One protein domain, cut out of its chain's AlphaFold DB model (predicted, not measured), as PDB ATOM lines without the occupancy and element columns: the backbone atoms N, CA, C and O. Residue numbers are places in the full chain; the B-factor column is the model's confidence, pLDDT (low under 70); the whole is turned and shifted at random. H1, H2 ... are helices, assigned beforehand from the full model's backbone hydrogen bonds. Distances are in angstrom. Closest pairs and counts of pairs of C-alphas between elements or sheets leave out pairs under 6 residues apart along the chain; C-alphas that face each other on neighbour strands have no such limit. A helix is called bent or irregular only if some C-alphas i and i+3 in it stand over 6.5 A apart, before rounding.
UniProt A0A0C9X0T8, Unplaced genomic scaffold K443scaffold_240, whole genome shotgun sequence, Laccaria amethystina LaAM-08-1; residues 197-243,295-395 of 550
ATOM      1  N   PHE A 197     -15.118  26.405  53.499       94.19
ATOM      2  CA  PHE A 197     -13.749  26.477  52.994       94.19
ATOM      3  C   PHE A 197     -13.173  25.086  52.701       94.19
ATOM      4  O   PHE A 197     -12.634  24.861  51.619       94.19
ATOM      5  N   GLU A 198     -13.312  24.132  53.626       94.62
ATOM      6  CA  GLU A 198     -12.832  22.756  53.432       94.62
ATOM      7  C   GLU A 198     -13.571  22.057  52.289       94.62
ATOM      8  O   GLU A 198     -12.952  21.351  51.490       94.62
ATOM      9  N   LEU A 199     -14.882  22.284  52.167       94.69
ATOM     10  CA  LEU A 199     -15.683  21.755  51.065       94.69
ATOM     11  C   LEU A 199     -15.264  22.350  49.715       94.69
ATOM     12  O   LEU A 199     -15.082  21.598  48.754       94.69
ATOM     13  N   ALA A 200     -15.044  23.667  49.647       96.44
ATOM     14  CA  ALA A 200     -14.524  24.325  48.450       96.44
ATOM     15  C   ALA A 200     -13.137  23.794  48.071       96.44
ATOM     16  O   ALA A 200     -12.894  23.478  46.906       96.44
ATOM     17  N   LEU A 201     -12.252  23.610  49.054       95.44
ATOM     18  CA  LEU A 201     -10.918  23.059  48.834       95.44
ATOM     19  C   LEU A 201     -10.990  21.637  48.265       95.44
ATOM     20  O   LEU A 201     -10.332  21.351  47.267       95.44
ATOM     21  N   LYS A 202     -11.810  20.755  48.855       95.38
ATOM     22  CA  LYS A 202     -12.017  19.382  48.357       95.38
ATOM     23  C   LYS A 202     -12.575  19.380  46.934       95.38
ATOM     24  O   LYS A 202     -12.068  18.641  46.092       95.38
ATOM     25  N   TYR A 203     -13.573  20.223  46.657       97.06
ATOM     26  CA  TYR A 203     -14.172  20.365  45.329       97.06
ATOM     27  C   TYR A 203     -13.113  20.744  44.286       97.06
ATOM     28  O   TYR A 203     -12.966  20.060  43.270       97.06
ATOM     29  N   VAL A 204     -12.349  21.813  44.543       96.62
ATOM     30  CA  VAL A 204     -11.352  22.332  43.598       96.62
ATOM     31  C   VAL A 204     -10.189  21.360  43.426       96.62
ATOM     32  O   VAL A 204      -9.794  21.080  42.296       96.62
ATOM     33  N   GLN A 205      -9.667  20.786  44.514       95.06
ATOM     34  CA  GLN A 205      -8.580  19.808  44.438       95.06
ATOM     35  C   GLN A 205      -8.968  18.588  43.602       95.06
ATOM     36  O   GLN A 205      -8.167  18.123  42.789       95.06
ATOM     37  N   GLU A 206     -10.182  18.067  43.782       95.94
ATOM     38  CA  GLU A 206     -10.650  16.922  43.010       95.94
ATOM     39  C   GLU A 206     -10.792  17.279  41.527       95.94
ATOM     40  O   GLU A 206     -10.312  16.551  40.657       95.94
ATOM     41  N   LEU A 207     -11.371  18.445  41.231       96.50
ATOM     42  CA  LEU A 207     -11.519  18.924  39.863       96.50
ATOM     43  C   LEU A 207     -10.155  19.123  39.179       96.50
ATOM     44  O   LEU A 207      -9.967  18.674  38.049       96.50
ATOM     45  N   GLN A 208      -9.177  19.720  39.865       94.75
ATOM     46  CA  GLN A 208      -7.814  19.894  39.351       94.75
ATOM     47  C   GLN A 208      -7.100  18.560  39.112       94.75
ATOM     48  O   GLN A 208      -6.438  18.393  38.088       94.75
ATOM     49  N   ARG A 209      -7.249  17.585  40.021       95.25
ATOM     50  CA  ARG A 209      -6.665  16.241  39.861       95.25
ATOM     51  C   ARG A 209      -7.282  15.467  38.699       95.25
ATOM     52  O   ARG A 209      -6.631  14.575  38.154       95.25
ATOM     53  N   SER A 210      -8.523  15.778  38.345       97.19
ATOM     54  CA  SER A 210      -9.260  15.073  37.303       97.19
ATOM     55  C   SER A 210      -9.133  15.697  35.916       97.19
ATOM     56  O   SER A 210      -9.284  14.974  34.929       97.19
ATOM     57  N   ARG A 211      -8.836  16.997  35.816       96.31
ATOM     58  CA  ARG A 211      -8.659  17.680  34.528       96.31
ATOM     59  C   ARG A 211      -7.473  17.098  33.739       96.31
ATOM     60  O   ARG A 211      -6.450  16.750  34.339       96.31
ATOM     61  N   PRO A 212      -7.583  16.995  32.401       95.50
ATOM     62  CA  PRO A 212      -6.434  16.677  31.568       95.50
ATOM     63  C   PRO A 212      -5.355  17.761  31.734       95.50
ATOM     64  O   PRO A 212      -5.679  18.927  31.987       95.50
ATOM     65  N   PRO A 213      -4.070  17.405  31.614       91.44
ATOM     66  CA  PRO A 213      -2.997  18.383  31.674       91.44
ATOM     67  C   PRO A 213      -3.097  19.367  30.506       91.44
ATOM     68  O   PRO A 213      -3.266  18.965  29.358       91.44
ATOM     69  N   THR A 214      -2.979  20.658  30.805       87.44
ATOM     70  CA  THR A 214      -2.847  21.733  29.818       87.44
ATOM     71  C   THR A 214      -1.387  22.181  29.746       87.44
ATOM     72  O   THR A 214      -0.651  22.025  30.720       87.44
ATOM     73  N   GLU A 215      -0.962  22.773  28.625       73.94
ATOM     74  CA  GLU A 215       0.413  23.289  28.446       73.94
ATOM     75  C   GLU A 215       0.827  24.280  29.551       73.94
ATOM     76  O   GLU A 215       1.992  24.366  29.919       73.94
ATOM     77  N   SER A 216      -0.143  24.980  30.146       66.56
ATOM     78  CA  SER A 216       0.059  25.953  31.226       66.56
ATOM     79  C   SER A 216       0.266  25.349  32.624       66.56
ATOM     80  O   SER A 216       0.385  26.103  33.585       66.56
ATOM     81  N   ASN A 217       0.192  24.022  32.789       63.56
ATOM     82  CA  ASN A 217       0.318  23.377  34.104       63.56
ATOM     83  C   ASN A 217       1.768  23.000  34.462       63.56
ATOM     84  O   ASN A 217       1.990  22.397  35.516       63.56
ATOM     85  N   ASP A 218       2.745  23.344  33.620       59.69
ATOM     86  CA  ASP A 218       4.160  23.101  33.903       59.69
ATOM     87  C   ASP A 218       4.633  23.980  35.076       59.69
ATOM     88  O   ASP A 218       4.535  25.201  35.033       59.69
ATOM     89  N   ILE A 219       5.111  23.309  36.134       62.16
ATOM     90  CA  ILE A 219       5.842  23.812  37.316       62.16
ATOM     91  C   ILE A 219       5.540  25.281  37.653       62.16
ATOM     92  O   ILE A 219       6.419  26.138  37.587       62.16
ATOM     93  N   LEU A 220       4.302  25.554  38.066       62.72
ATOM     94  CA  LEU A 220       4.010  26.798  38.771       62.72
ATOM     95  C   LEU A 220       4.888  26.859  40.021       62.72
ATOM     96  O   LEU A 220       5.078  25.846  40.715       62.72
ATOM     97  N   ASP A 221       5.420  28.043  40.312       82.06
ATOM     98  CA  ASP A 221       6.035  28.276  41.611       82.06
ATOM     99  C   ASP A 221       5.013  27.901  42.708       82.06
ATOM    100  O   ASP A 221       3.818  28.163  42.540       82.06
ATOM    101  N   PRO A 222       5.402  27.246  43.823       81.12
ATOM    102  CA  PRO A 222       4.441  26.842  44.847       81.12
ATOM    103  C   PRO A 222       3.543  27.985  45.330       81.12
ATOM    104  O   PRO A 222       2.386  27.731  45.662       81.12
ATOM    105  N   LYS A 223       4.039  29.232  45.323       86.19
ATOM    106  CA  LYS A 223       3.240  30.417  45.641       86.19
ATOM    107  C   LYS A 223       2.157  30.666  44.590       86.19
ATOM    108  O   LYS A 223       0.990  30.768  44.952       86.19
ATOM    109  N   GLU A 224       2.510  30.671  43.305       88.44
ATOM    110  CA  GLU A 224       1.552  30.817  42.198       88.44
ATOM    111  C   GLU A 224       0.502  29.699  42.198       88.44
ATOM    112  O   GLU A 224      -0.675  29.939  41.919       88.44
ATOM    113  N   HIS A 225       0.904  28.470  42.539       85.75
ATOM    114  CA  HIS A 225      -0.024  27.349  42.662       85.75
ATOM    115  C   HIS A 225      -1.038  27.566  43.792       85.75
ATOM    116  O   HIS A 225      -2.231  27.336  43.590       85.75
ATOM    117  N   VAL A 226      -0.586  28.037  44.958       88.19
ATOM    118  CA  VAL A 226      -1.469  28.367  46.087       88.19
ATOM    119  C   VAL A 226      -2.397  29.529  45.729       88.19
ATOM    120  O   VAL A 226      -3.599  29.412  45.932       88.19
ATOM    121  N   GLU A 227      -1.888  30.599  45.117       92.00
ATOM    122  CA  GLU A 227      -2.704  31.737  44.667       92.00
ATOM    123  C   GLU A 227      -3.748  31.331  43.617       92.00
ATOM    124  O   GLU A 227      -4.883  31.810  43.629       92.00
ATOM    125  N   LYS A 228      -3.396  30.427  42.696       91.25
ATOM    126  CA  LYS A 228      -4.347  29.842  41.742       91.25
ATOM    127  C   LYS A 228      -5.421  29.026  42.460       91.25
ATOM    128  O   LYS A 228      -6.595  29.181  42.143       91.25
ATOM    129  N   LEU A 229      -5.034  28.185  43.419       91.50
ATOM    130  CA  LEU A 229      -5.970  27.367  44.187       91.50
ATOM    131  C   LEU A 229      -6.941  28.233  44.997       91.50
ATOM    132  O   LEU A 229      -8.140  27.983  44.955       91.50
ATOM    133  N   THR A 230      -6.445  29.274  45.673       93.44
ATOM    134  CA  THR A 230      -7.276  30.233  46.413       93.44
ATOM    135  C   THR A 230      -8.277  30.930  45.494       93.44
ATOM    136  O   THR A 230      -9.461  30.945  45.807       93.44
ATOM    137  N   ARG A 231      -7.840  31.414  44.322       96.06
ATOM    138  CA  ARG A 231      -8.750  32.027  43.338       96.06
ATOM    139  C   ARG A 231      -9.833  31.062  42.858       96.06
ATOM    140  O   ARG A 231     -11.003  31.411  42.887       96.06
ATOM    141  N   GLU A 232      -9.466  29.835  42.486       95.50
ATOM    142  CA  GLU A 232     -10.453  28.833  42.056       95.50
ATOM    143  C   GLU A 232     -11.443  28.474  43.181       95.50
ATOM    144  O   GLU A 232     -12.608  28.188  42.910       95.50
ATOM    145  N   MET A 233     -11.013  28.497  44.447       96.69
ATOM    146  CA  MET A 233     -11.916  28.306  45.586       96.69
ATOM    147  C   MET A 233     -12.908  29.460  45.736       96.69
ATOM    148  O   MET A 233     -14.099  29.199  45.918       96.69
ATOM    149  N   ASP A 234     -12.439  30.704  45.634       96.50
ATOM    150  CA  ASP A 234     -13.292  31.894  45.689       96.50
ATOM    151  C   ASP A 234     -14.316  31.888  44.541       96.50
ATOM    152  O   ASP A 234     -15.509  32.113  44.775       96.50
ATOM    153  N   ASP A 235     -13.877  31.524  43.330       96.56
ATOM    154  CA  ASP A 235     -14.726  31.382  42.144       96.56
ATOM    155  C   ASP A 235     -15.824  30.332  42.368       96.56
ATOM    156  O   ASP A 235     -17.002  30.588  42.118       96.56
ATOM    157  N   ILE A 236     -15.479  29.146  42.885       97.00
ATOM    158  CA  ILE A 236     -16.469  28.091  43.146       97.00
ATOM    159  C   ILE A 236     -17.445  28.498  44.252       97.00
ATOM    160  O   ILE A 236     -18.649  28.248  44.134       97.00
ATOM    161  N   GLN A 237     -16.971  29.158  45.308       96.88
ATOM    162  CA  GLN A 237     -17.857  29.697  46.337       96.88
ATOM    163  C   GLN A 237     -18.827  30.734  45.760       96.88
ATOM    164  O   GLN A 237     -20.008  30.736  46.116       96.88
ATOM    165  N   GLN A 238     -18.359  31.598  44.856       97.31
ATOM    166  CA  GLN A 238     -19.213  32.548  44.151       97.31
ATOM    167  C   GLN A 238     -20.244  31.833  43.269       97.31
ATOM    168  O   GLN A 238     -21.435  32.117  43.394       97.31
ATOM    169  N   VAL A 239     -19.826  30.850  42.468       96.50
ATOM    170  CA  VAL A 239     -20.722  30.046  41.617       96.50
ATOM    171  C   VAL A 239     -21.811  29.358  42.440       96.50
ATOM    172  O   VAL A 239     -22.963  29.310  42.015       96.50
ATOM    173  N   ILE A 240     -21.496  28.850  43.632       96.06
ATOM    174  CA  ILE A 240     -22.489  28.205  44.504       96.06
ATOM    175  C   ILE A 240     -23.493  29.211  45.070       96.06
ATOM    176  O   ILE A 240     -24.681  28.891  45.143       96.06
ATOM    177  N   ARG A 241     -23.048  30.423  45.426       96.81
ATOM    178  CA  ARG A 241     -23.942  31.505  45.872       96.81
ATOM    179  C   ARG A 241     -24.872  31.976  44.754       96.81
ATOM    180  O   ARG A 241     -26.056  32.185  44.998       96.81
ATOM    181  N   GLU A 242     -24.345  32.137  43.543       97.56
ATOM    182  CA  GLU A 242     -25.091  32.653  42.390       97.56
ATOM    183  C   GLU A 242     -25.997  31.600  41.741       97.56
ATOM    184  O   GLU A 242     -27.069  31.928  41.228       97.56
ATOM    185  N   LYS A 243     -25.597  30.325  41.783       98.00
ATOM    186  CA  LYS A 243     -26.354  29.195  41.238       98.00
ATOM    187  C   LYS A 243     -26.772  28.247  42.364       98.00
ATOM    188  O   LYS A 243     -26.059  27.272  42.624       98.00
ATOM    189  N   ASP A 295     -14.340  17.082  24.830       97.25
ATOM    190  CA  ASP A 295     -13.429  15.983  25.174       97.25
ATOM    191  C   ASP A 295     -12.663  16.246  26.480       97.25
ATOM    192  O   ASP A 295     -12.422  15.316  27.252       97.25
ATOM    193  N   ILE A 296     -12.365  17.517  26.787       97.12
ATOM    194  CA  ILE A 296     -11.801  17.934  28.081       97.12
ATOM    195  C   ILE A 296     -12.762  17.573  29.215       97.12
ATOM    196  O   ILE A 296     -12.346  16.989  30.219       97.12
ATOM    197  N   LEU A 297     -14.050  17.892  29.057       98.00
ATOM    198  CA  LEU A 297     -15.070  17.585  30.054       98.00
ATOM    199  C   LEU A 297     -15.236  16.070  30.218       98.00
ATOM    200  O   LEU A 297     -15.213  15.575  31.342       98.00
ATOM    201  N   LYS A 298     -15.313  15.313  29.116       98.19
ATOM    202  CA  LYS A 298     -15.409  13.843  29.143       98.19
ATOM    203  C   LYS A 298     -14.198  13.198  29.820       98.19
ATOM    204  O   LYS A 298     -14.371  12.332  30.677       98.19
ATOM    205  N   SER A 299     -12.981  13.648  29.502       97.88
ATOM    206  CA  SER A 299     -11.752  13.196  30.167       97.88
ATOM    207  C   SER A 299     -11.781  13.514  31.665       97.88
ATOM    208  O   SER A 299     -11.494  12.644  32.490       97.88
ATOM    209  N   THR A 300     -12.220  14.722  32.027       98.25
ATOM    210  CA  THR A 300     -12.365  15.144  33.427       98.25
ATOM    211  C   THR A 300     -13.352  14.253  34.178       98.25
ATOM    212  O   THR A 300     -13.044  13.753  35.259       98.25
ATOM    213  N   VAL A 301     -14.519  13.987  33.592       98.44
ATOM    214  CA  VAL A 301     -15.551  13.138  34.194       98.44
ATOM    215  C   VAL A 301     -15.078  11.691  34.333       98.44
ATOM    216  O   VAL A 301     -15.268  11.094  35.393       98.44
ATOM    217  N   HIS A 302     -14.405  11.126  33.326       98.44
ATOM    218  CA  HIS A 302     -13.785   9.807  33.455       98.44
ATOM    219  C   HIS A 302     -12.783   9.763  34.612       98.44
ATOM    220  O   HIS A 302     -12.843   8.853  35.437       98.44
ATOM    221  N   SER A 303     -11.923  10.775  34.740       98.31
ATOM    222  CA  SER A 303     -10.996  10.881  35.867       98.31
ATOM    223  C   SER A 303     -11.711  10.998  37.222       98.31
ATOM    224  O   SER A 303     -11.242  10.441  38.208       98.31
ATOM    225  N   LEU A 304     -12.854  11.686  37.307       98.25
ATOM    226  CA  LEU A 304     -13.662  11.752  38.535       98.25
ATOM    227  C   LEU A 304     -14.304  10.407  38.890       98.25
ATOM    228  O   LEU A 304     -14.404  10.071  40.076       98.25
ATOM    229  N   LEU A 305     -14.713   9.634  37.879       98.12
ATOM    230  CA  LEU A 305     -15.260   8.288  38.054       98.12
ATOM    231  C   LEU A 305     -14.198   7.298  38.549       98.12
ATOM    232  O   LEU A 305     -14.538   6.436  39.354       98.12
ATOM    233  N   ILE A 306     -12.916   7.466  38.187       97.88
ATOM    234  CA  ILE A 306     -11.804   6.724  38.816       97.88
ATOM    235  C   ILE A 306     -11.871   6.898  40.332       97.88
ATOM    236  O   ILE A 306     -11.989   5.923  41.069       97.88
ATOM    237  N   ILE A 307     -11.851   8.149  40.801       96.50
ATOM    238  CA  ILE A 307     -11.812   8.433  42.237       96.50
ATOM    239  C   ILE A 307     -13.125   8.001  42.900       96.50
ATOM    240  O   ILE A 307     -13.123   7.499  44.018       96.50
ATOM    241  N   TRP A 308     -14.262   8.139  42.206       95.94
ATOM    242  CA  TRP A 308     -15.549   7.646  42.700       95.94
ATOM    243  C   TRP A 308     -15.506   6.133  42.966       95.94
ATOM    244  O   TRP A 308     -15.905   5.705  44.050       95.94
ATOM    245  N   HIS A 309     -14.987   5.332  42.028       95.88
ATOM    246  CA  HIS A 309     -14.870   3.880  42.191       95.88
ATOM    247  C   HIS A 309     -13.850   3.492  43.265       95.88
ATOM    248  O   HIS A 309     -14.106   2.565  44.031       95.88
ATOM    249  N   MET A 310     -12.731   4.211  43.353       94.69
ATOM    250  CA  MET A 310     -11.688   3.937  44.345       94.69
ATOM    251  C   MET A 310     -12.120   4.287  45.775       94.69
ATOM    252  O   MET A 310     -11.732   3.588  46.704       94.69
ATOM    253  N   ASN A 311     -13.002   5.275  45.948       91.31
ATOM    254  CA  ASN A 311     -13.570   5.654  47.247       91.31
ATOM    255  C   ASN A 311     -14.794   4.808  47.652       91.31
ATOM    256  O   ASN A 311     -15.502   5.160  48.589       91.31
ATOM    257  N   ALA A 312     -15.117   3.732  46.926       82.81
ATOM    258  CA  ALA A 312     -16.285   2.899  47.229       82.81
ATOM    259  C   ALA A 312     -16.070   1.927  48.406       82.81
ATOM    260  O   ALA A 312     -17.021   1.269  48.830       82.81
ATOM    261  N   SER A 313     -14.840   1.771  48.907       72.12
ATOM    262  CA  SER A 313     -14.558   0.876  50.027       72.12
ATOM    263  C   SER A 313     -13.428   1.391  50.908       72.12
ATOM    264  O   SER A 313     -12.286   1.469  50.464       72.12
ATOM    265  N   ASP A 314     -13.745   1.631  52.179       67.81
ATOM    266  CA  ASP A 314     -12.763   2.011  53.199       67.81
ATOM    267  C   ASP A 314     -11.899   0.831  53.677       67.81
ATOM    268  O   ASP A 314     -10.868   1.034  54.312       67.81
ATOM    269  N   THR A 315     -12.295  -0.418  53.390       70.81
ATOM    270  CA  THR A 315     -11.666  -1.612  53.989       70.81
ATOM    271  C   THR A 315     -11.132  -2.628  52.984       70.81
ATOM    272  O   THR A 315     -10.163  -3.324  53.291       70.81
ATOM    273  N   LYS A 316     -11.719  -2.746  51.783       86.75
ATOM    274  CA  LYS A 316     -11.261  -3.698  50.761       86.75
ATOM    275  C   LYS A 316     -11.700  -3.293  49.355       86.75
ATOM    276  O   LYS A 316     -12.871  -3.417  48.993       86.75
ATOM    277  N   LEU A 317     -10.733  -2.915  48.522       89.81
ATOM    278  CA  LEU A 317     -10.960  -2.650  47.102       89.81
ATOM    279  C   LEU A 317     -11.600  -3.872  46.421       89.81
ATOM    280  O   LEU A 317     -11.001  -4.945  46.334       89.81
ATOM    281  N   ARG A 318     -12.839  -3.718  45.943       92.81
ATOM    282  CA  ARG A 318     -13.550  -4.766  45.198       92.81
ATOM    283  C   ARG A 318     -13.032  -4.801  43.760       92.81
ATOM    284  O   ARG A 318     -12.954  -3.760  43.111       92.81
ATOM    285  N   MET A 319     -12.768  -5.996  43.225       93.62
ATOM    286  CA  MET A 319     -12.217  -6.152  41.868       93.62
ATOM    287  C   MET A 319     -13.074  -5.479  40.787       93.62
ATOM    288  O   MET A 319     -12.533  -4.831  39.899       93.62
ATOM    289  N   ARG A 320     -14.412  -5.533  40.889       95.62
ATOM    290  CA  ARG A 320     -15.302  -4.841  39.936       95.62
ATOM    291  C   ARG A 320     -15.075  -3.323  39.897       95.62
ATOM    292  O   ARG A 320     -15.126  -2.728  38.826       95.62
ATOM    293  N   HIS A 321     -14.806  -2.701  41.049       96.19
ATOM    294  CA  HIS A 321     -14.542  -1.264  41.153       96.19
ATOM    295  C   HIS A 321     -13.152  -0.933  40.617       96.19
ATOM    296  O   HIS A 321     -13.020   0.050  39.898       96.19
ATOM    297  N   LEU A 322     -12.151  -1.780  40.882       96.06
ATOM    298  CA  LEU A 322     -10.820  -1.653  40.282       96.06
ATOM    299  C   LEU A 322     -10.889  -1.705  38.749       96.06
ATOM    300  O   LEU A 322     -10.355  -0.825  38.081       96.06
ATOM    301  N   HIS A 323     -11.578  -2.699  38.188       96.94
ATOM    302  CA  HIS A 323     -11.718  -2.846  36.741       96.94
ATOM    303  C   HIS A 323     -12.483  -1.675  36.103       96.94
ATOM    304  O   HIS A 323     -12.055  -1.155  35.076       96.94
ATOM    305  N   ALA A 324     -13.566  -1.200  36.728       97.25
ATOM    306  CA  ALA A 324     -14.293  -0.020  36.254       97.25
ATOM    307  C   ALA A 324     -13.454   1.268  36.337       97.25
ATOM    308  O   ALA A 324     -13.452   2.068  35.399       97.25
ATOM    309  N   ALA A 325     -12.694   1.452  37.423       97.56
ATOM    310  CA  ALA A 325     -11.756   2.563  37.562       97.56
ATOM    311  C   ALA A 325     -10.680   2.519  36.468       97.56
ATOM    312  O   ALA A 325     -10.384   3.541  35.854       97.56
ATOM    313  N   ALA A 326     -10.133   1.338  36.176       97.75
ATOM    314  CA  ALA A 326      -9.118   1.163  35.148       97.75
ATOM    315  C   ALA A 326      -9.663   1.405  33.727       97.75
ATOM    316  O   ALA A 326      -9.010   2.085  32.935       97.75
ATOM    317  N   HIS A 327     -10.895   0.972  33.435       97.81
ATOM    318  CA  HIS A 327     -11.586   1.309  32.184       97.81
ATOM    319  C   HIS A 327     -11.718   2.830  32.008       97.81
ATOM    320  O   HIS A 327     -11.333   3.383  30.976       97.81
ATOM    321  N   HIS A 328     -12.188   3.537  33.040       98.25
ATOM    322  CA  HIS A 328     -12.274   4.998  33.014       98.25
ATOM    323  C   HIS A 328     -10.903   5.677  32.909       98.25
ATOM    324  O   HIS A 328     -10.775   6.671  32.195       98.25
ATOM    325  N   ALA A 329      -9.864   5.134  33.545       98.31
ATOM    326  CA  ALA A 329      -8.500   5.633  33.408       98.31
ATOM    327  C   ALA A 329      -7.979   5.505  31.972       98.31
ATOM    328  O   ALA A 329      -7.383   6.445  31.441       98.31
ATOM    329  N   ASN A 330      -8.254   4.375  31.321       98.00
ATOM    330  CA  ASN A 330      -7.878   4.131  29.935       98.00
ATOM    331  C   ASN A 330      -8.596   5.094  28.973       98.00
ATOM    332  O   ASN A 330      -7.944   5.721  28.139       98.00
ATOM    333  N   LEU A 331      -9.913   5.280  29.135       97.81
ATOM    334  CA  LEU A 331     -10.690   6.235  28.333       97.81
ATOM    335  C   LEU A 331     -10.256   7.688  28.567       97.81
ATOM    336  O   LEU A 331     -10.072   8.431  27.604       97.81
ATOM    337  N   SER A 332     -10.024   8.084  29.823       97.81
ATOM    338  CA  SER A 332      -9.512   9.420  30.154       97.81
ATOM    339  C   SER A 332      -8.156   9.680  29.498       97.81
ATOM    340  O   SER A 332      -7.956  10.740  28.908       97.81
ATOM    341  N   THR A 333      -7.250   8.697  29.540       97.25
ATOM    342  CA  THR A 333      -5.921   8.796  28.918       97.25
ATOM    343  C   THR A 333      -6.012   8.910  27.398       97.25
ATOM    344  O   THR A 333      -5.312   9.727  26.805       97.25
ATOM    345  N   SER A 334      -6.892   8.126  26.771       96.50
ATOM    346  CA  SER A 334      -7.137   8.191  25.327       96.50
ATOM    347  C   SER A 334      -7.599   9.592  24.899       96.50
ATOM    348  O   SER A 334      -7.008  10.188  23.999       96.50
ATOM    349  N   LEU A 335      -8.568  10.172  25.621       96.50
ATOM    350  CA  LEU A 335      -9.032  11.546  25.388       96.50
ATOM    351  C   LEU A 335      -7.940  12.593  25.667       96.50
ATOM    352  O   LEU A 335      -7.790  13.543  24.908       96.50
ATOM    353  N   CYS A 336      -7.133  12.426  26.724       95.00
ATOM    354  CA  CYS A 336      -5.996  13.321  26.988       95.00
ATOM    355  C   CYS A 336      -5.022  13.353  25.802       95.00
ATOM    356  O   CYS A 336      -4.531  14.413  25.427       95.00
ATOM    357  N   ARG A 337      -4.750  12.191  25.198       93.44
ATOM    358  CA  ARG A 337      -3.832  12.072  24.059       93.44
ATOM    359  C   ARG A 337      -4.393  12.682  22.783       93.44
ATOM    360  O   ARG A 337      -3.634  13.301  22.047       93.44
ATOM    361  N   SER A 338      -5.695  12.550  22.523       94.25
ATOM    362  CA  SER A 338      -6.310  13.192  21.354       94.25
ATOM    363  C   SER A 338      -6.309  14.719  21.459       94.25
ATOM    364  O   SER A 338      -6.237  15.397  20.437       94.25
ATOM    365  N   LEU A 339      -6.336  15.261  22.681       92.81
ATOM    366  CA  LEU A 339      -6.231  16.698  22.953       92.81
ATOM    367  C   LEU A 339      -4.800  17.251  22.806       92.81
ATOM    368  O   LEU A 339      -4.636  18.460  22.668       92.81
ATOM    369  N   LEU A 340      -3.775  16.391  22.827       87.94
ATOM    370  CA  LEU A 340      -2.355  16.758  22.797       87.94
ATOM    371  C   LEU A 340      -1.646  16.079  21.607       87.94
ATOM    372  O   LEU A 340      -0.898  15.119  21.804       87.94
ATOM    373  N   PRO A 341      -1.852  16.549  20.361       75.38
ATOM    374  CA  PRO A 341      -1.367  15.868  19.154       75.38
ATOM    375  C   PRO A 341       0.166  15.780  19.039       75.38
ATOM    376  O   PRO A 341       0.675  14.939  18.301       75.38
ATOM    377  N   SER A 342       0.911  16.605  19.778       83.06
ATOM    378  CA  SER A 342       2.371  16.524  19.888       83.06
ATOM    379  C   SER A 342       2.786  16.812  21.333       83.06
ATOM    380  O   SER A 342       3.120  17.956  21.645       83.06
ATOM    381  N   PRO A 343       2.737  15.817  22.239       75.12
ATOM    382  CA  PRO A 343       3.053  16.057  23.638       75.12
ATOM    383  C   PRO A 343       4.513  16.502  23.757       75.12
ATOM    384  O   PRO A 343       5.429  15.788  23.335       75.12
ATOM    385  N   SER A 344       4.735  17.687  24.333       83.81
ATOM    386  CA  SER A 344       6.073  18.087  24.763       83.81
ATOM    387  C   SER A 344       6.602  17.025  25.734       83.81
ATOM    388  O   SER A 344       5.826  16.487  26.529       83.81
ATOM    389  N   PRO A 345       7.916  16.739  25.749       83.12
ATOM    390  CA  PRO A 345       8.512  15.881  26.766       83.12
ATOM    391  C   PRO A 345       8.190  16.309  28.207       83.12
ATOM    392  O   PRO A 345       8.278  15.466  29.096       83.12
ATOM    393  N   SER A 346       7.832  17.581  28.443       81.50
ATOM    394  CA  SER A 346       7.405  18.097  29.753       81.50
ATOM    395  C   SER A 346       5.926  17.863  30.071       81.50
ATOM    396  O   SER A 346       5.575  17.751  31.244       81.50
ATOM    397  N   THR A 347       5.058  17.735  29.064       86.81
ATOM    398  CA  THR A 347       3.613  17.637  29.282       86.81
ATOM    399  C   THR A 347       3.265  16.323  29.970       86.81
ATOM    400  O   THR A 347       3.704  15.247  29.552       86.81
ATOM    401  N   MET A 348       2.449  16.380  31.025       86.88
ATOM    402  CA  MET A 348       1.982  15.158  31.677       86.88
ATOM    403  C   MET A 348       1.178  14.294  30.685       86.88
ATOM    404  O   MET A 348       0.347  14.816  29.947       86.88
ATOM    405  N   PRO A 349       1.381  12.967  30.665       92.12
ATOM    406  CA  PRO A 349       0.756  12.096  29.667       92.12
ATOM    407  C   PRO A 349      -0.708  11.732  29.979       92.12
ATOM    408  O   PRO A 349      -1.383  11.138  29.140       92.12
ATOM    409  N   ALA A 350      -1.192  12.041  31.186       95.94
ATOM    410  CA  ALA A 350      -2.560  11.807  31.647       95.94
ATOM    411  C   ALA A 350      -2.889  12.730  32.836       95.94
ATOM    412  O   ALA A 350      -2.002  13.403  33.370       95.94
ATOM    413  N   SER A 351      -4.150  12.745  33.276       96.19
ATOM    414  CA  SER A 351      -4.561  13.488  34.475       96.19
ATOM    415  C   SER A 351      -3.881  12.945  35.749       96.19
ATOM    416  O   SER A 351      -3.566  11.748  35.828       96.19
ATOM    417  N   PRO A 352      -3.678  13.778  36.789       96.19
ATOM    418  CA  PRO A 352      -3.148  13.320  38.074       96.19
ATOM    419  C   PRO A 352      -3.914  12.138  38.686       96.19
ATOM    420  O   PRO A 352      -3.290  11.258  39.272       96.19
ATOM    421  N   ALA A 353      -5.240  12.076  38.522       97.38
ATOM    422  CA  ALA A 353      -6.066  10.968  39.004       97.38
ATOM    423  C   ALA A 353      -5.708   9.626  38.338       97.38
ATOM    424  O   ALA A 353      -5.628   8.604  39.021       97.38
ATOM    425  N   VAL A 354      -5.436   9.628  37.025       98.06
ATOM    426  CA  VAL A 354      -4.964   8.435  36.300       98.06
ATOM    427  C   VAL A 354      -3.594   8.004  36.818       98.06
ATOM    428  O   VAL A 354      -3.404   6.842  37.166       98.06
ATOM    429  N   LEU A 355      -2.639   8.937  36.900       97.06
ATOM    430  CA  LEU A 355      -1.276   8.633  37.351       97.06
ATOM    431  C   LEU A 355      -1.248   8.152  38.809       97.06
ATOM    432  O   LEU A 355      -0.451   7.280  39.156       97.06
ATOM    433  N   TRP A 356      -2.133   8.691  39.650       96.94
ATOM    434  CA  TRP A 356      -2.340   8.222  41.014       96.94
ATOM    435  C   TRP A 356      -2.826   6.770  41.027       96.94
ATOM    436  O   TRP A 356      -2.135   5.936  41.607       96.94
ATOM    437  N   LEU A 357      -3.913   6.441  40.312       97.31
ATOM    438  CA  LEU A 357      -4.431   5.067  40.215       97.31
ATOM    439  C   LEU A 357      -3.349   4.083  39.746       97.31
ATOM    440  O   LEU A 357      -3.207   2.996  40.312       97.31
ATOM    441  N   MET A 358      -2.575   4.468  38.728       98.00
ATOM    442  CA  MET A 358      -1.479   3.652  38.202       98.00
ATOM    443  C   MET A 358      -0.447   3.341  39.284       98.00
ATOM    444  O   MET A 358      -0.160   2.173  39.546       98.00
ATOM    445  N   LYS A 359       0.056   4.380  39.956       96.44
ATOM    446  CA  LYS A 359       1.106   4.271  40.970       96.44
ATOM    447  C   LYS A 359       0.659   3.514  42.219       96.44
ATOM    448  O   LYS A 359       1.413   2.713  42.759       96.44
ATOM    449  N   THR A 360      -0.522   3.836  42.744       95.81
ATOM    450  CA  THR A 360      -0.954   3.350  44.064       95.81
ATOM    451  C   THR A 360      -1.707   2.037  43.992       95.81
ATOM    452  O   THR A 360      -1.840   1.361  45.009       95.81
ATOM    453  N   THR A 361      -2.234   1.682  42.820       95.56
ATOM    454  CA  THR A 361      -3.151   0.554  42.694       95.56
ATOM    455  C   THR A 361      -2.757  -0.376  41.558       95.56
ATOM    456  O   THR A 361      -2.403  -1.515  41.848       95.56
ATOM    457  N   LEU A 362      -2.779   0.058  40.296       96.44
ATOM    458  CA  LEU A 362      -2.628  -0.876  39.171       96.44
ATOM    459  C   LEU A 362      -1.226  -1.493  39.073       96.44
ATOM    460  O   LEU A 362      -1.135  -2.703  38.894       96.44
ATOM    461  N   GLU A 363      -0.152  -0.718  39.249       96.75
ATOM    462  CA  GLU A 363       1.221  -1.248  39.216       96.75
ATOM    463  C   GLU A 363       1.518  -2.229  40.363       96.75
ATOM    464  O   GLU A 363       2.028  -3.316  40.097       96.75
ATOM    465  N   PRO A 364       1.134  -1.954  41.623       95.88
ATOM    466  CA  PRO A 364       1.222  -2.965  42.675       95.88
ATOM    467  C   PRO A 364       0.378  -4.223  42.402       95.88
ATOM    468  O   PRO A 364       0.816  -5.334  42.699       95.88
ATOM    469  N   HIS A 365      -0.831  -4.074  41.840       93.94
ATOM    470  CA  HIS A 365      -1.730  -5.207  41.587       93.94
ATOM    471  C   HIS A 365      -1.319  -6.043  40.374       93.94
ATOM    472  O   HIS A 365      -1.624  -7.235  40.355       93.94
ATOM    473  N   SER A 366      -0.602  -5.482  39.396       95.19
ATOM    474  CA  SER A 366      -0.230  -6.201  38.170       95.19
ATOM    475  C   SER A 366       0.659  -7.418  38.408       95.19
ATOM    476  O   SER A 366       0.730  -8.295  37.555       95.19
ATOM    477  N   VAL A 367       1.323  -7.491  39.566       93.75
ATOM    478  CA  VAL A 367       2.091  -8.671  39.988       93.75
ATOM    479  C   VAL A 367       1.179  -9.886  40.193       93.75
ATOM    480  O   VAL A 367       1.549 -10.996  39.826       93.75
ATOM    481  N   ASN A 368      -0.015  -9.673  40.754       92.44
ATOM    482  CA  ASN A 368      -0.971 -10.738  41.077       92.44
ATOM    483  C   ASN A 368      -2.126 -10.840  40.070       92.44
ATOM    484  O   ASN A 368      -2.799 -11.863  40.021       92.44
ATOM    485  N   ALA A 369      -2.360  -9.779  39.300       92.69
ATOM    486  CA  ALA A 369      -3.415  -9.679  38.301       92.69
ATOM    487  C   ALA A 369      -2.834  -9.129  36.982       92.69
ATOM    488  O   ALA A 369      -3.051  -7.962  36.648       92.69
ATOM    489  N   PRO A 370      -2.038  -9.912  36.234       93.00
ATOM    490  CA  PRO A 370      -1.397  -9.451  35.000       93.00
ATOM    491  C   PRO A 370      -2.391  -9.054  33.897       93.00
ATOM    492  O   PRO A 370      -2.025  -8.304  32.988       93.00
ATOM    493  N   GLU A 371      -3.657  -9.473  33.978       94.00
ATOM    494  CA  GLU A 371      -4.717  -9.021  33.076       94.00
ATOM    495  C   GLU A 371      -4.904  -7.498  33.091       94.00
ATOM    496  O   GLU A 371      -5.310  -6.918  32.081       94.00
ATOM    497  N   VAL A 372      -4.529  -6.814  34.180       93.50
ATOM    498  CA  VAL A 372      -4.605  -5.349  34.233       93.50
ATOM    499  C   VAL A 372      -3.644  -4.669  33.252       93.50
ATOM    500  O   VAL A 372      -3.919  -3.558  32.800       93.50
ATOM    501  N   CYS A 373      -2.537  -5.324  32.887       94.12
ATOM    502  CA  CYS A 373      -1.601  -4.859  31.856       94.12
ATOM    503  C   CYS A 373      -2.123  -5.103  30.438       94.12
ATOM    504  O   CYS A 373      -1.757  -4.390  29.503       94.12
ATOM    505  N   LEU A 374      -2.978  -6.113  30.272       93.81
ATOM    506  CA  LEU A 374      -3.492  -6.530  28.974       93.81
ATOM    507  C   LEU A 374      -4.558  -5.563  28.444       93.81
ATOM    508  O   LEU A 374      -4.524  -5.196  27.266       93.81
ATOM    509  N   PHE A 375      -5.501  -5.173  29.305       94.00
ATOM    510  CA  PHE A 375      -6.707  -4.451  28.896       94.00
ATOM    511  C   PHE A 375      -6.507  -2.939  28.744       94.00
ATOM    512  O   PHE A 375      -7.005  -2.349  27.787       94.00
ATOM    513  N   TRP A 376      -5.745  -2.302  29.636       95.94
ATOM    514  CA  TRP A 376      -5.708  -0.835  29.742       95.94
ATOM    515  C   TRP A 376      -4.397  -0.232  29.239       95.94
ATOM    516  O   TRP A 376      -3.671   0.469  29.944       95.94
ATOM    517  N   LYS A 377      -4.077  -0.532  27.980       96.50
ATOM    518  CA  LYS A 377      -2.796  -0.174  27.349       96.50
ATOM    519  C   LYS A 377      -2.518   1.330  27.345       96.50
ATOM    520  O   LYS A 377      -1.359   1.731  27.466       96.50
ATOM    521  N   GLU A 378      -3.549   2.169  27.233       96.94
ATOM    522  CA  GLU A 378      -3.358   3.618  27.152       96.94
ATOM    523  C   GLU A 378      -2.809   4.175  28.465       96.94
ATOM    524  O   GLU A 378      -1.797   4.883  28.439       96.94
ATOM    525  N   CYS A 379      -3.408   3.804  29.607       96.31
ATOM    526  CA  CYS A 379      -2.955   4.282  30.915       96.31
ATOM    527  C   CYS A 379      -1.598   3.683  31.316       96.31
ATOM    528  O   CYS A 379      -0.784   4.393  31.903       96.31
ATOM    529  N   TRP A 380      -1.299   2.436  30.928       97.44
ATOM    530  CA  TRP A 380       0.035   1.847  31.105       97.44
ATOM    531  C   TRP A 380       1.112   2.601  30.340       97.44
ATOM    532  O   TRP A 380       2.121   2.990  30.926       97.44
ATOM    533  N   LYS A 381       0.869   2.898  29.063       96.19
ATOM    534  CA  LYS A 381       1.799   3.702  28.270       96.19
ATOM    535  C   LYS A 381       1.986   5.091  28.893       96.19
ATOM    536  O   LYS A 381       3.111   5.562  28.985       96.19
ATOM    537  N   ALA A 382       0.914   5.736  29.367       95.81
ATOM    538  CA  ALA A 382       1.025   7.034  30.042       95.81
ATOM    539  C   ALA A 382       1.814   6.944  31.361       95.81
ATOM    540  O   ALA A 382       2.580   7.845  31.697       95.81
ATOM    541  N   TRP A 383       1.680   5.843  32.098       96.94
ATOM    542  CA  TRP A 383       2.480   5.593  33.291       96.94
ATOM    543  C   TRP A 383       3.970   5.417  32.971       96.94
ATOM    544  O   TRP A 383       4.821   6.001  33.640       96.94
ATOM    545  N   GLU A 384       4.303   4.669  31.921       96.12
ATOM    546  CA  GLU A 384       5.680   4.520  31.439       96.12
ATOM    547  C   GLU A 384       6.268   5.843  30.938       96.12
ATOM    548  O   GLU A 384       7.405   6.175  31.279       96.12
ATOM    549  N   ASP A 385       5.487   6.626  30.188       94.38
ATOM    550  CA  ASP A 385       5.842   7.985  29.770       94.38
ATOM    551  C   ASP A 385       6.199   8.837  30.995       94.38
ATOM    552  O   ASP A 385       7.274   9.444  31.042       94.38
ATOM    553  N   ARG A 386       5.365   8.802  32.043       94.25
ATOM    554  CA  ARG A 386       5.623   9.540  33.283       94.25
ATOM    555  C   ARG A 386       6.866   9.038  34.017       94.25
ATOM    556  O   ARG A 386       7.643   9.857  34.503       94.25
ATOM    557  N   LYS A 387       7.090   7.721  34.095       94.62
ATOM    558  CA  LYS A 387       8.307   7.153  34.704       94.62
ATOM    559  C   LYS A 387       9.563   7.626  33.973       94.62
ATOM    560  O   LYS A 387      10.516   8.043  34.625       94.62
ATOM    561  N   ARG A 388       9.544   7.639  32.635       94.31
ATOM    562  CA  ARG A 388      10.649   8.169  31.819       94.31
ATOM    563  C   ARG A 388      10.880   9.660  32.047       94.31
ATOM    564  O   ARG A 388      12.033  10.063  32.156       94.31
ATOM    565  N   GLN A 389       9.820  10.463  32.152       89.81
ATOM    566  CA  GLN A 389       9.937  11.888  32.482       89.81
ATOM    567  C   GLN A 389      10.613  12.096  33.838       89.81
ATOM    568  O   GLN A 389      11.601  12.820  33.920       89.81
ATOM    569  N   VAL A 390      10.125  11.417  34.881       87.38
ATOM    570  CA  VAL A 390      10.669  11.526  36.242       87.38
ATOM    571  C   VAL A 390      12.130  11.073  36.292       87.38
ATOM    572  O   VAL A 390      12.954  11.751  36.905       87.38
ATOM    573  N   GLU A 391      12.482   9.973  35.624       89.50
ATOM    574  CA  GLU A 391      13.873   9.508  35.565       89.50
ATOM    575  C   GLU A 391      14.762  10.468  34.758       89.50
ATOM    576  O   GLU A 391      15.889  10.745  35.155       89.50
ATOM    577  N   GLY A 392      14.251  11.052  33.670       89.50
ATOM    578  CA  GLY A 392      14.965  12.065  32.893       89.50
ATOM    579  C   GLY A 392      15.201  13.365  33.670       89.50
ATOM    580  O   GLY A 392      16.292  13.932  33.616       89.50
ATOM    581  N   GLU A 393      14.206  13.842  34.423       86.50
ATOM    582  CA  GLU A 393      14.333  14.989  35.334       86.50
ATOM    583  C   GLU A 393      15.357  14.711  36.436       86.50
ATOM    584  O   GLU A 393      16.223  15.549  36.706       86.50
ATOM    585  N   LYS A 394      15.301  13.514  37.025       85.44
ATOM    586  CA  LYS A 394      16.258  13.054  38.030       85.44
ATOM    587  C   LYS A 394      17.676  12.985  37.463       85.44
ATOM    588  O   LYS A 394      18.576  13.567  38.055       85.44
ATOM    589  N   GLY A 395      17.864  12.393  36.284       89.25
ATOM    590  CA  GLY A 395      19.162  12.328  35.609       89.25
ATOM    591  C   GLY A 395      19.751  13.713  35.326       89.25
ATOM    592  O   GLY A 395      20.918  13.956  35.619       89.25
TER     593      GLY A 395
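AT A GLANCE: This is residues 197 to 243 and 295 to 395 of the 550 residues of an uncharacterized protein of Laccaria amethystina LaAM-08-1 (UniProt A0A0C9X0T8). A helical hairpin of H3 and H4, with H5 folded back on it at a slant, makes the body, and H7 crosses H4 and H5 with its first part. H1 meets this body with its last residues, and H2, at the far side, crosses H1 and touches no other helix; short H6 lies near H4, H5 and H7 at the opposite end of the longest axis. The 148 printed residues hold seven named helices, H1 to H7 in chain order, and no named strand, in the class all helix. The whole is compact, with a radius of gyration of the C-alphas of 16.2 A and spans of 47 by 38 by 27 A.

IN THESE COORDINATES: H1 is residues 197 to 210, from C-alpha 197 at (-13.749, 26.477, 52.994), 19.9 A long. H2, residues 222 to 242, is 30.2 A long. H3, residues 295 to 310, is 22.7 A long and begins after the cut, with C-alpha 295 at (-13.429, 15.983, 25.174). H4, residues 319 to 339, measures 30.3 A. H5, residues 352 to 365, measures 18.9 A and is irregular, with C-alphas 360 and 363 7.0 A apart. H6 is residues 371 to 375, 6.5 A. H7, residues 377 to 395, is 26.6 A long and ends with C-alpha 395 at (19.162, 12.328, 35.609).

HOW THE PARTS SIT: H3, H4 and H5 form an up-and-down bundle, each running against the one before it. H3 and H4 touch as a helical hairpin at a shallow tilt of 20 degrees, opposite ways; their closest C-alphas, of Ile 306 and Ala 325, are 4.3 A apart. H5, the hub, touches H1, H3, H4 and H7. H4 and H5, also a hairpin, touch at a steep tilt of 43 degrees, closest at the C-alphas of Ala 329 and Val 354, 5.4 A. H7 touches H5 with residues 379 to 383 alone, about perpendicular at 80 degrees, closest at the C-alphas of Leu 355 and Trp 383, 6.3 A. H7 touches H4 with residues 377 to 382 alone, closest at the C-alphas of Asn 330 and Cys 379, 5.0 A. H6 is close to H5 but not clearly touching; the closest C-alphas, of Leu 362 and Val 372, are 6.9 A apart. H1 touches H3 with residues 206 to 210 alone, closest at the C-alphas of Ser 210 and Ser 303, 4.8 A. H1 and H5 touch only at their ends, closest at the C-alphas of Arg 209 and Pro 352, 4.9 A. H2 touches H1 with residues 229 to 237 alone, at a steep tilt of 69 degrees, only just short of perpendicular; the C-alphas of Ala 200 and Met 233 are closest, 5.6 A. H2 and H3 are apart. Every O i to N i+4 pair is within hydrogen-bond range in H1, H2, H4, H6 and H7, against 11 of 12 in H3 and 8 of 10 in H5.

THE WHOLE: The two C-alphas farthest apart, of Glu 242 and Asn 368, are 49.7 A apart. Residues 244 to 294 are not printed, and C-alphas 243 and 295 are 24.5 A apart across the cut. The links from H1 to H2 and from H4 to H5 are long. Mean pLDDT of the printed part is 92.3, with residues 216 to 220 and residue 314 under 70.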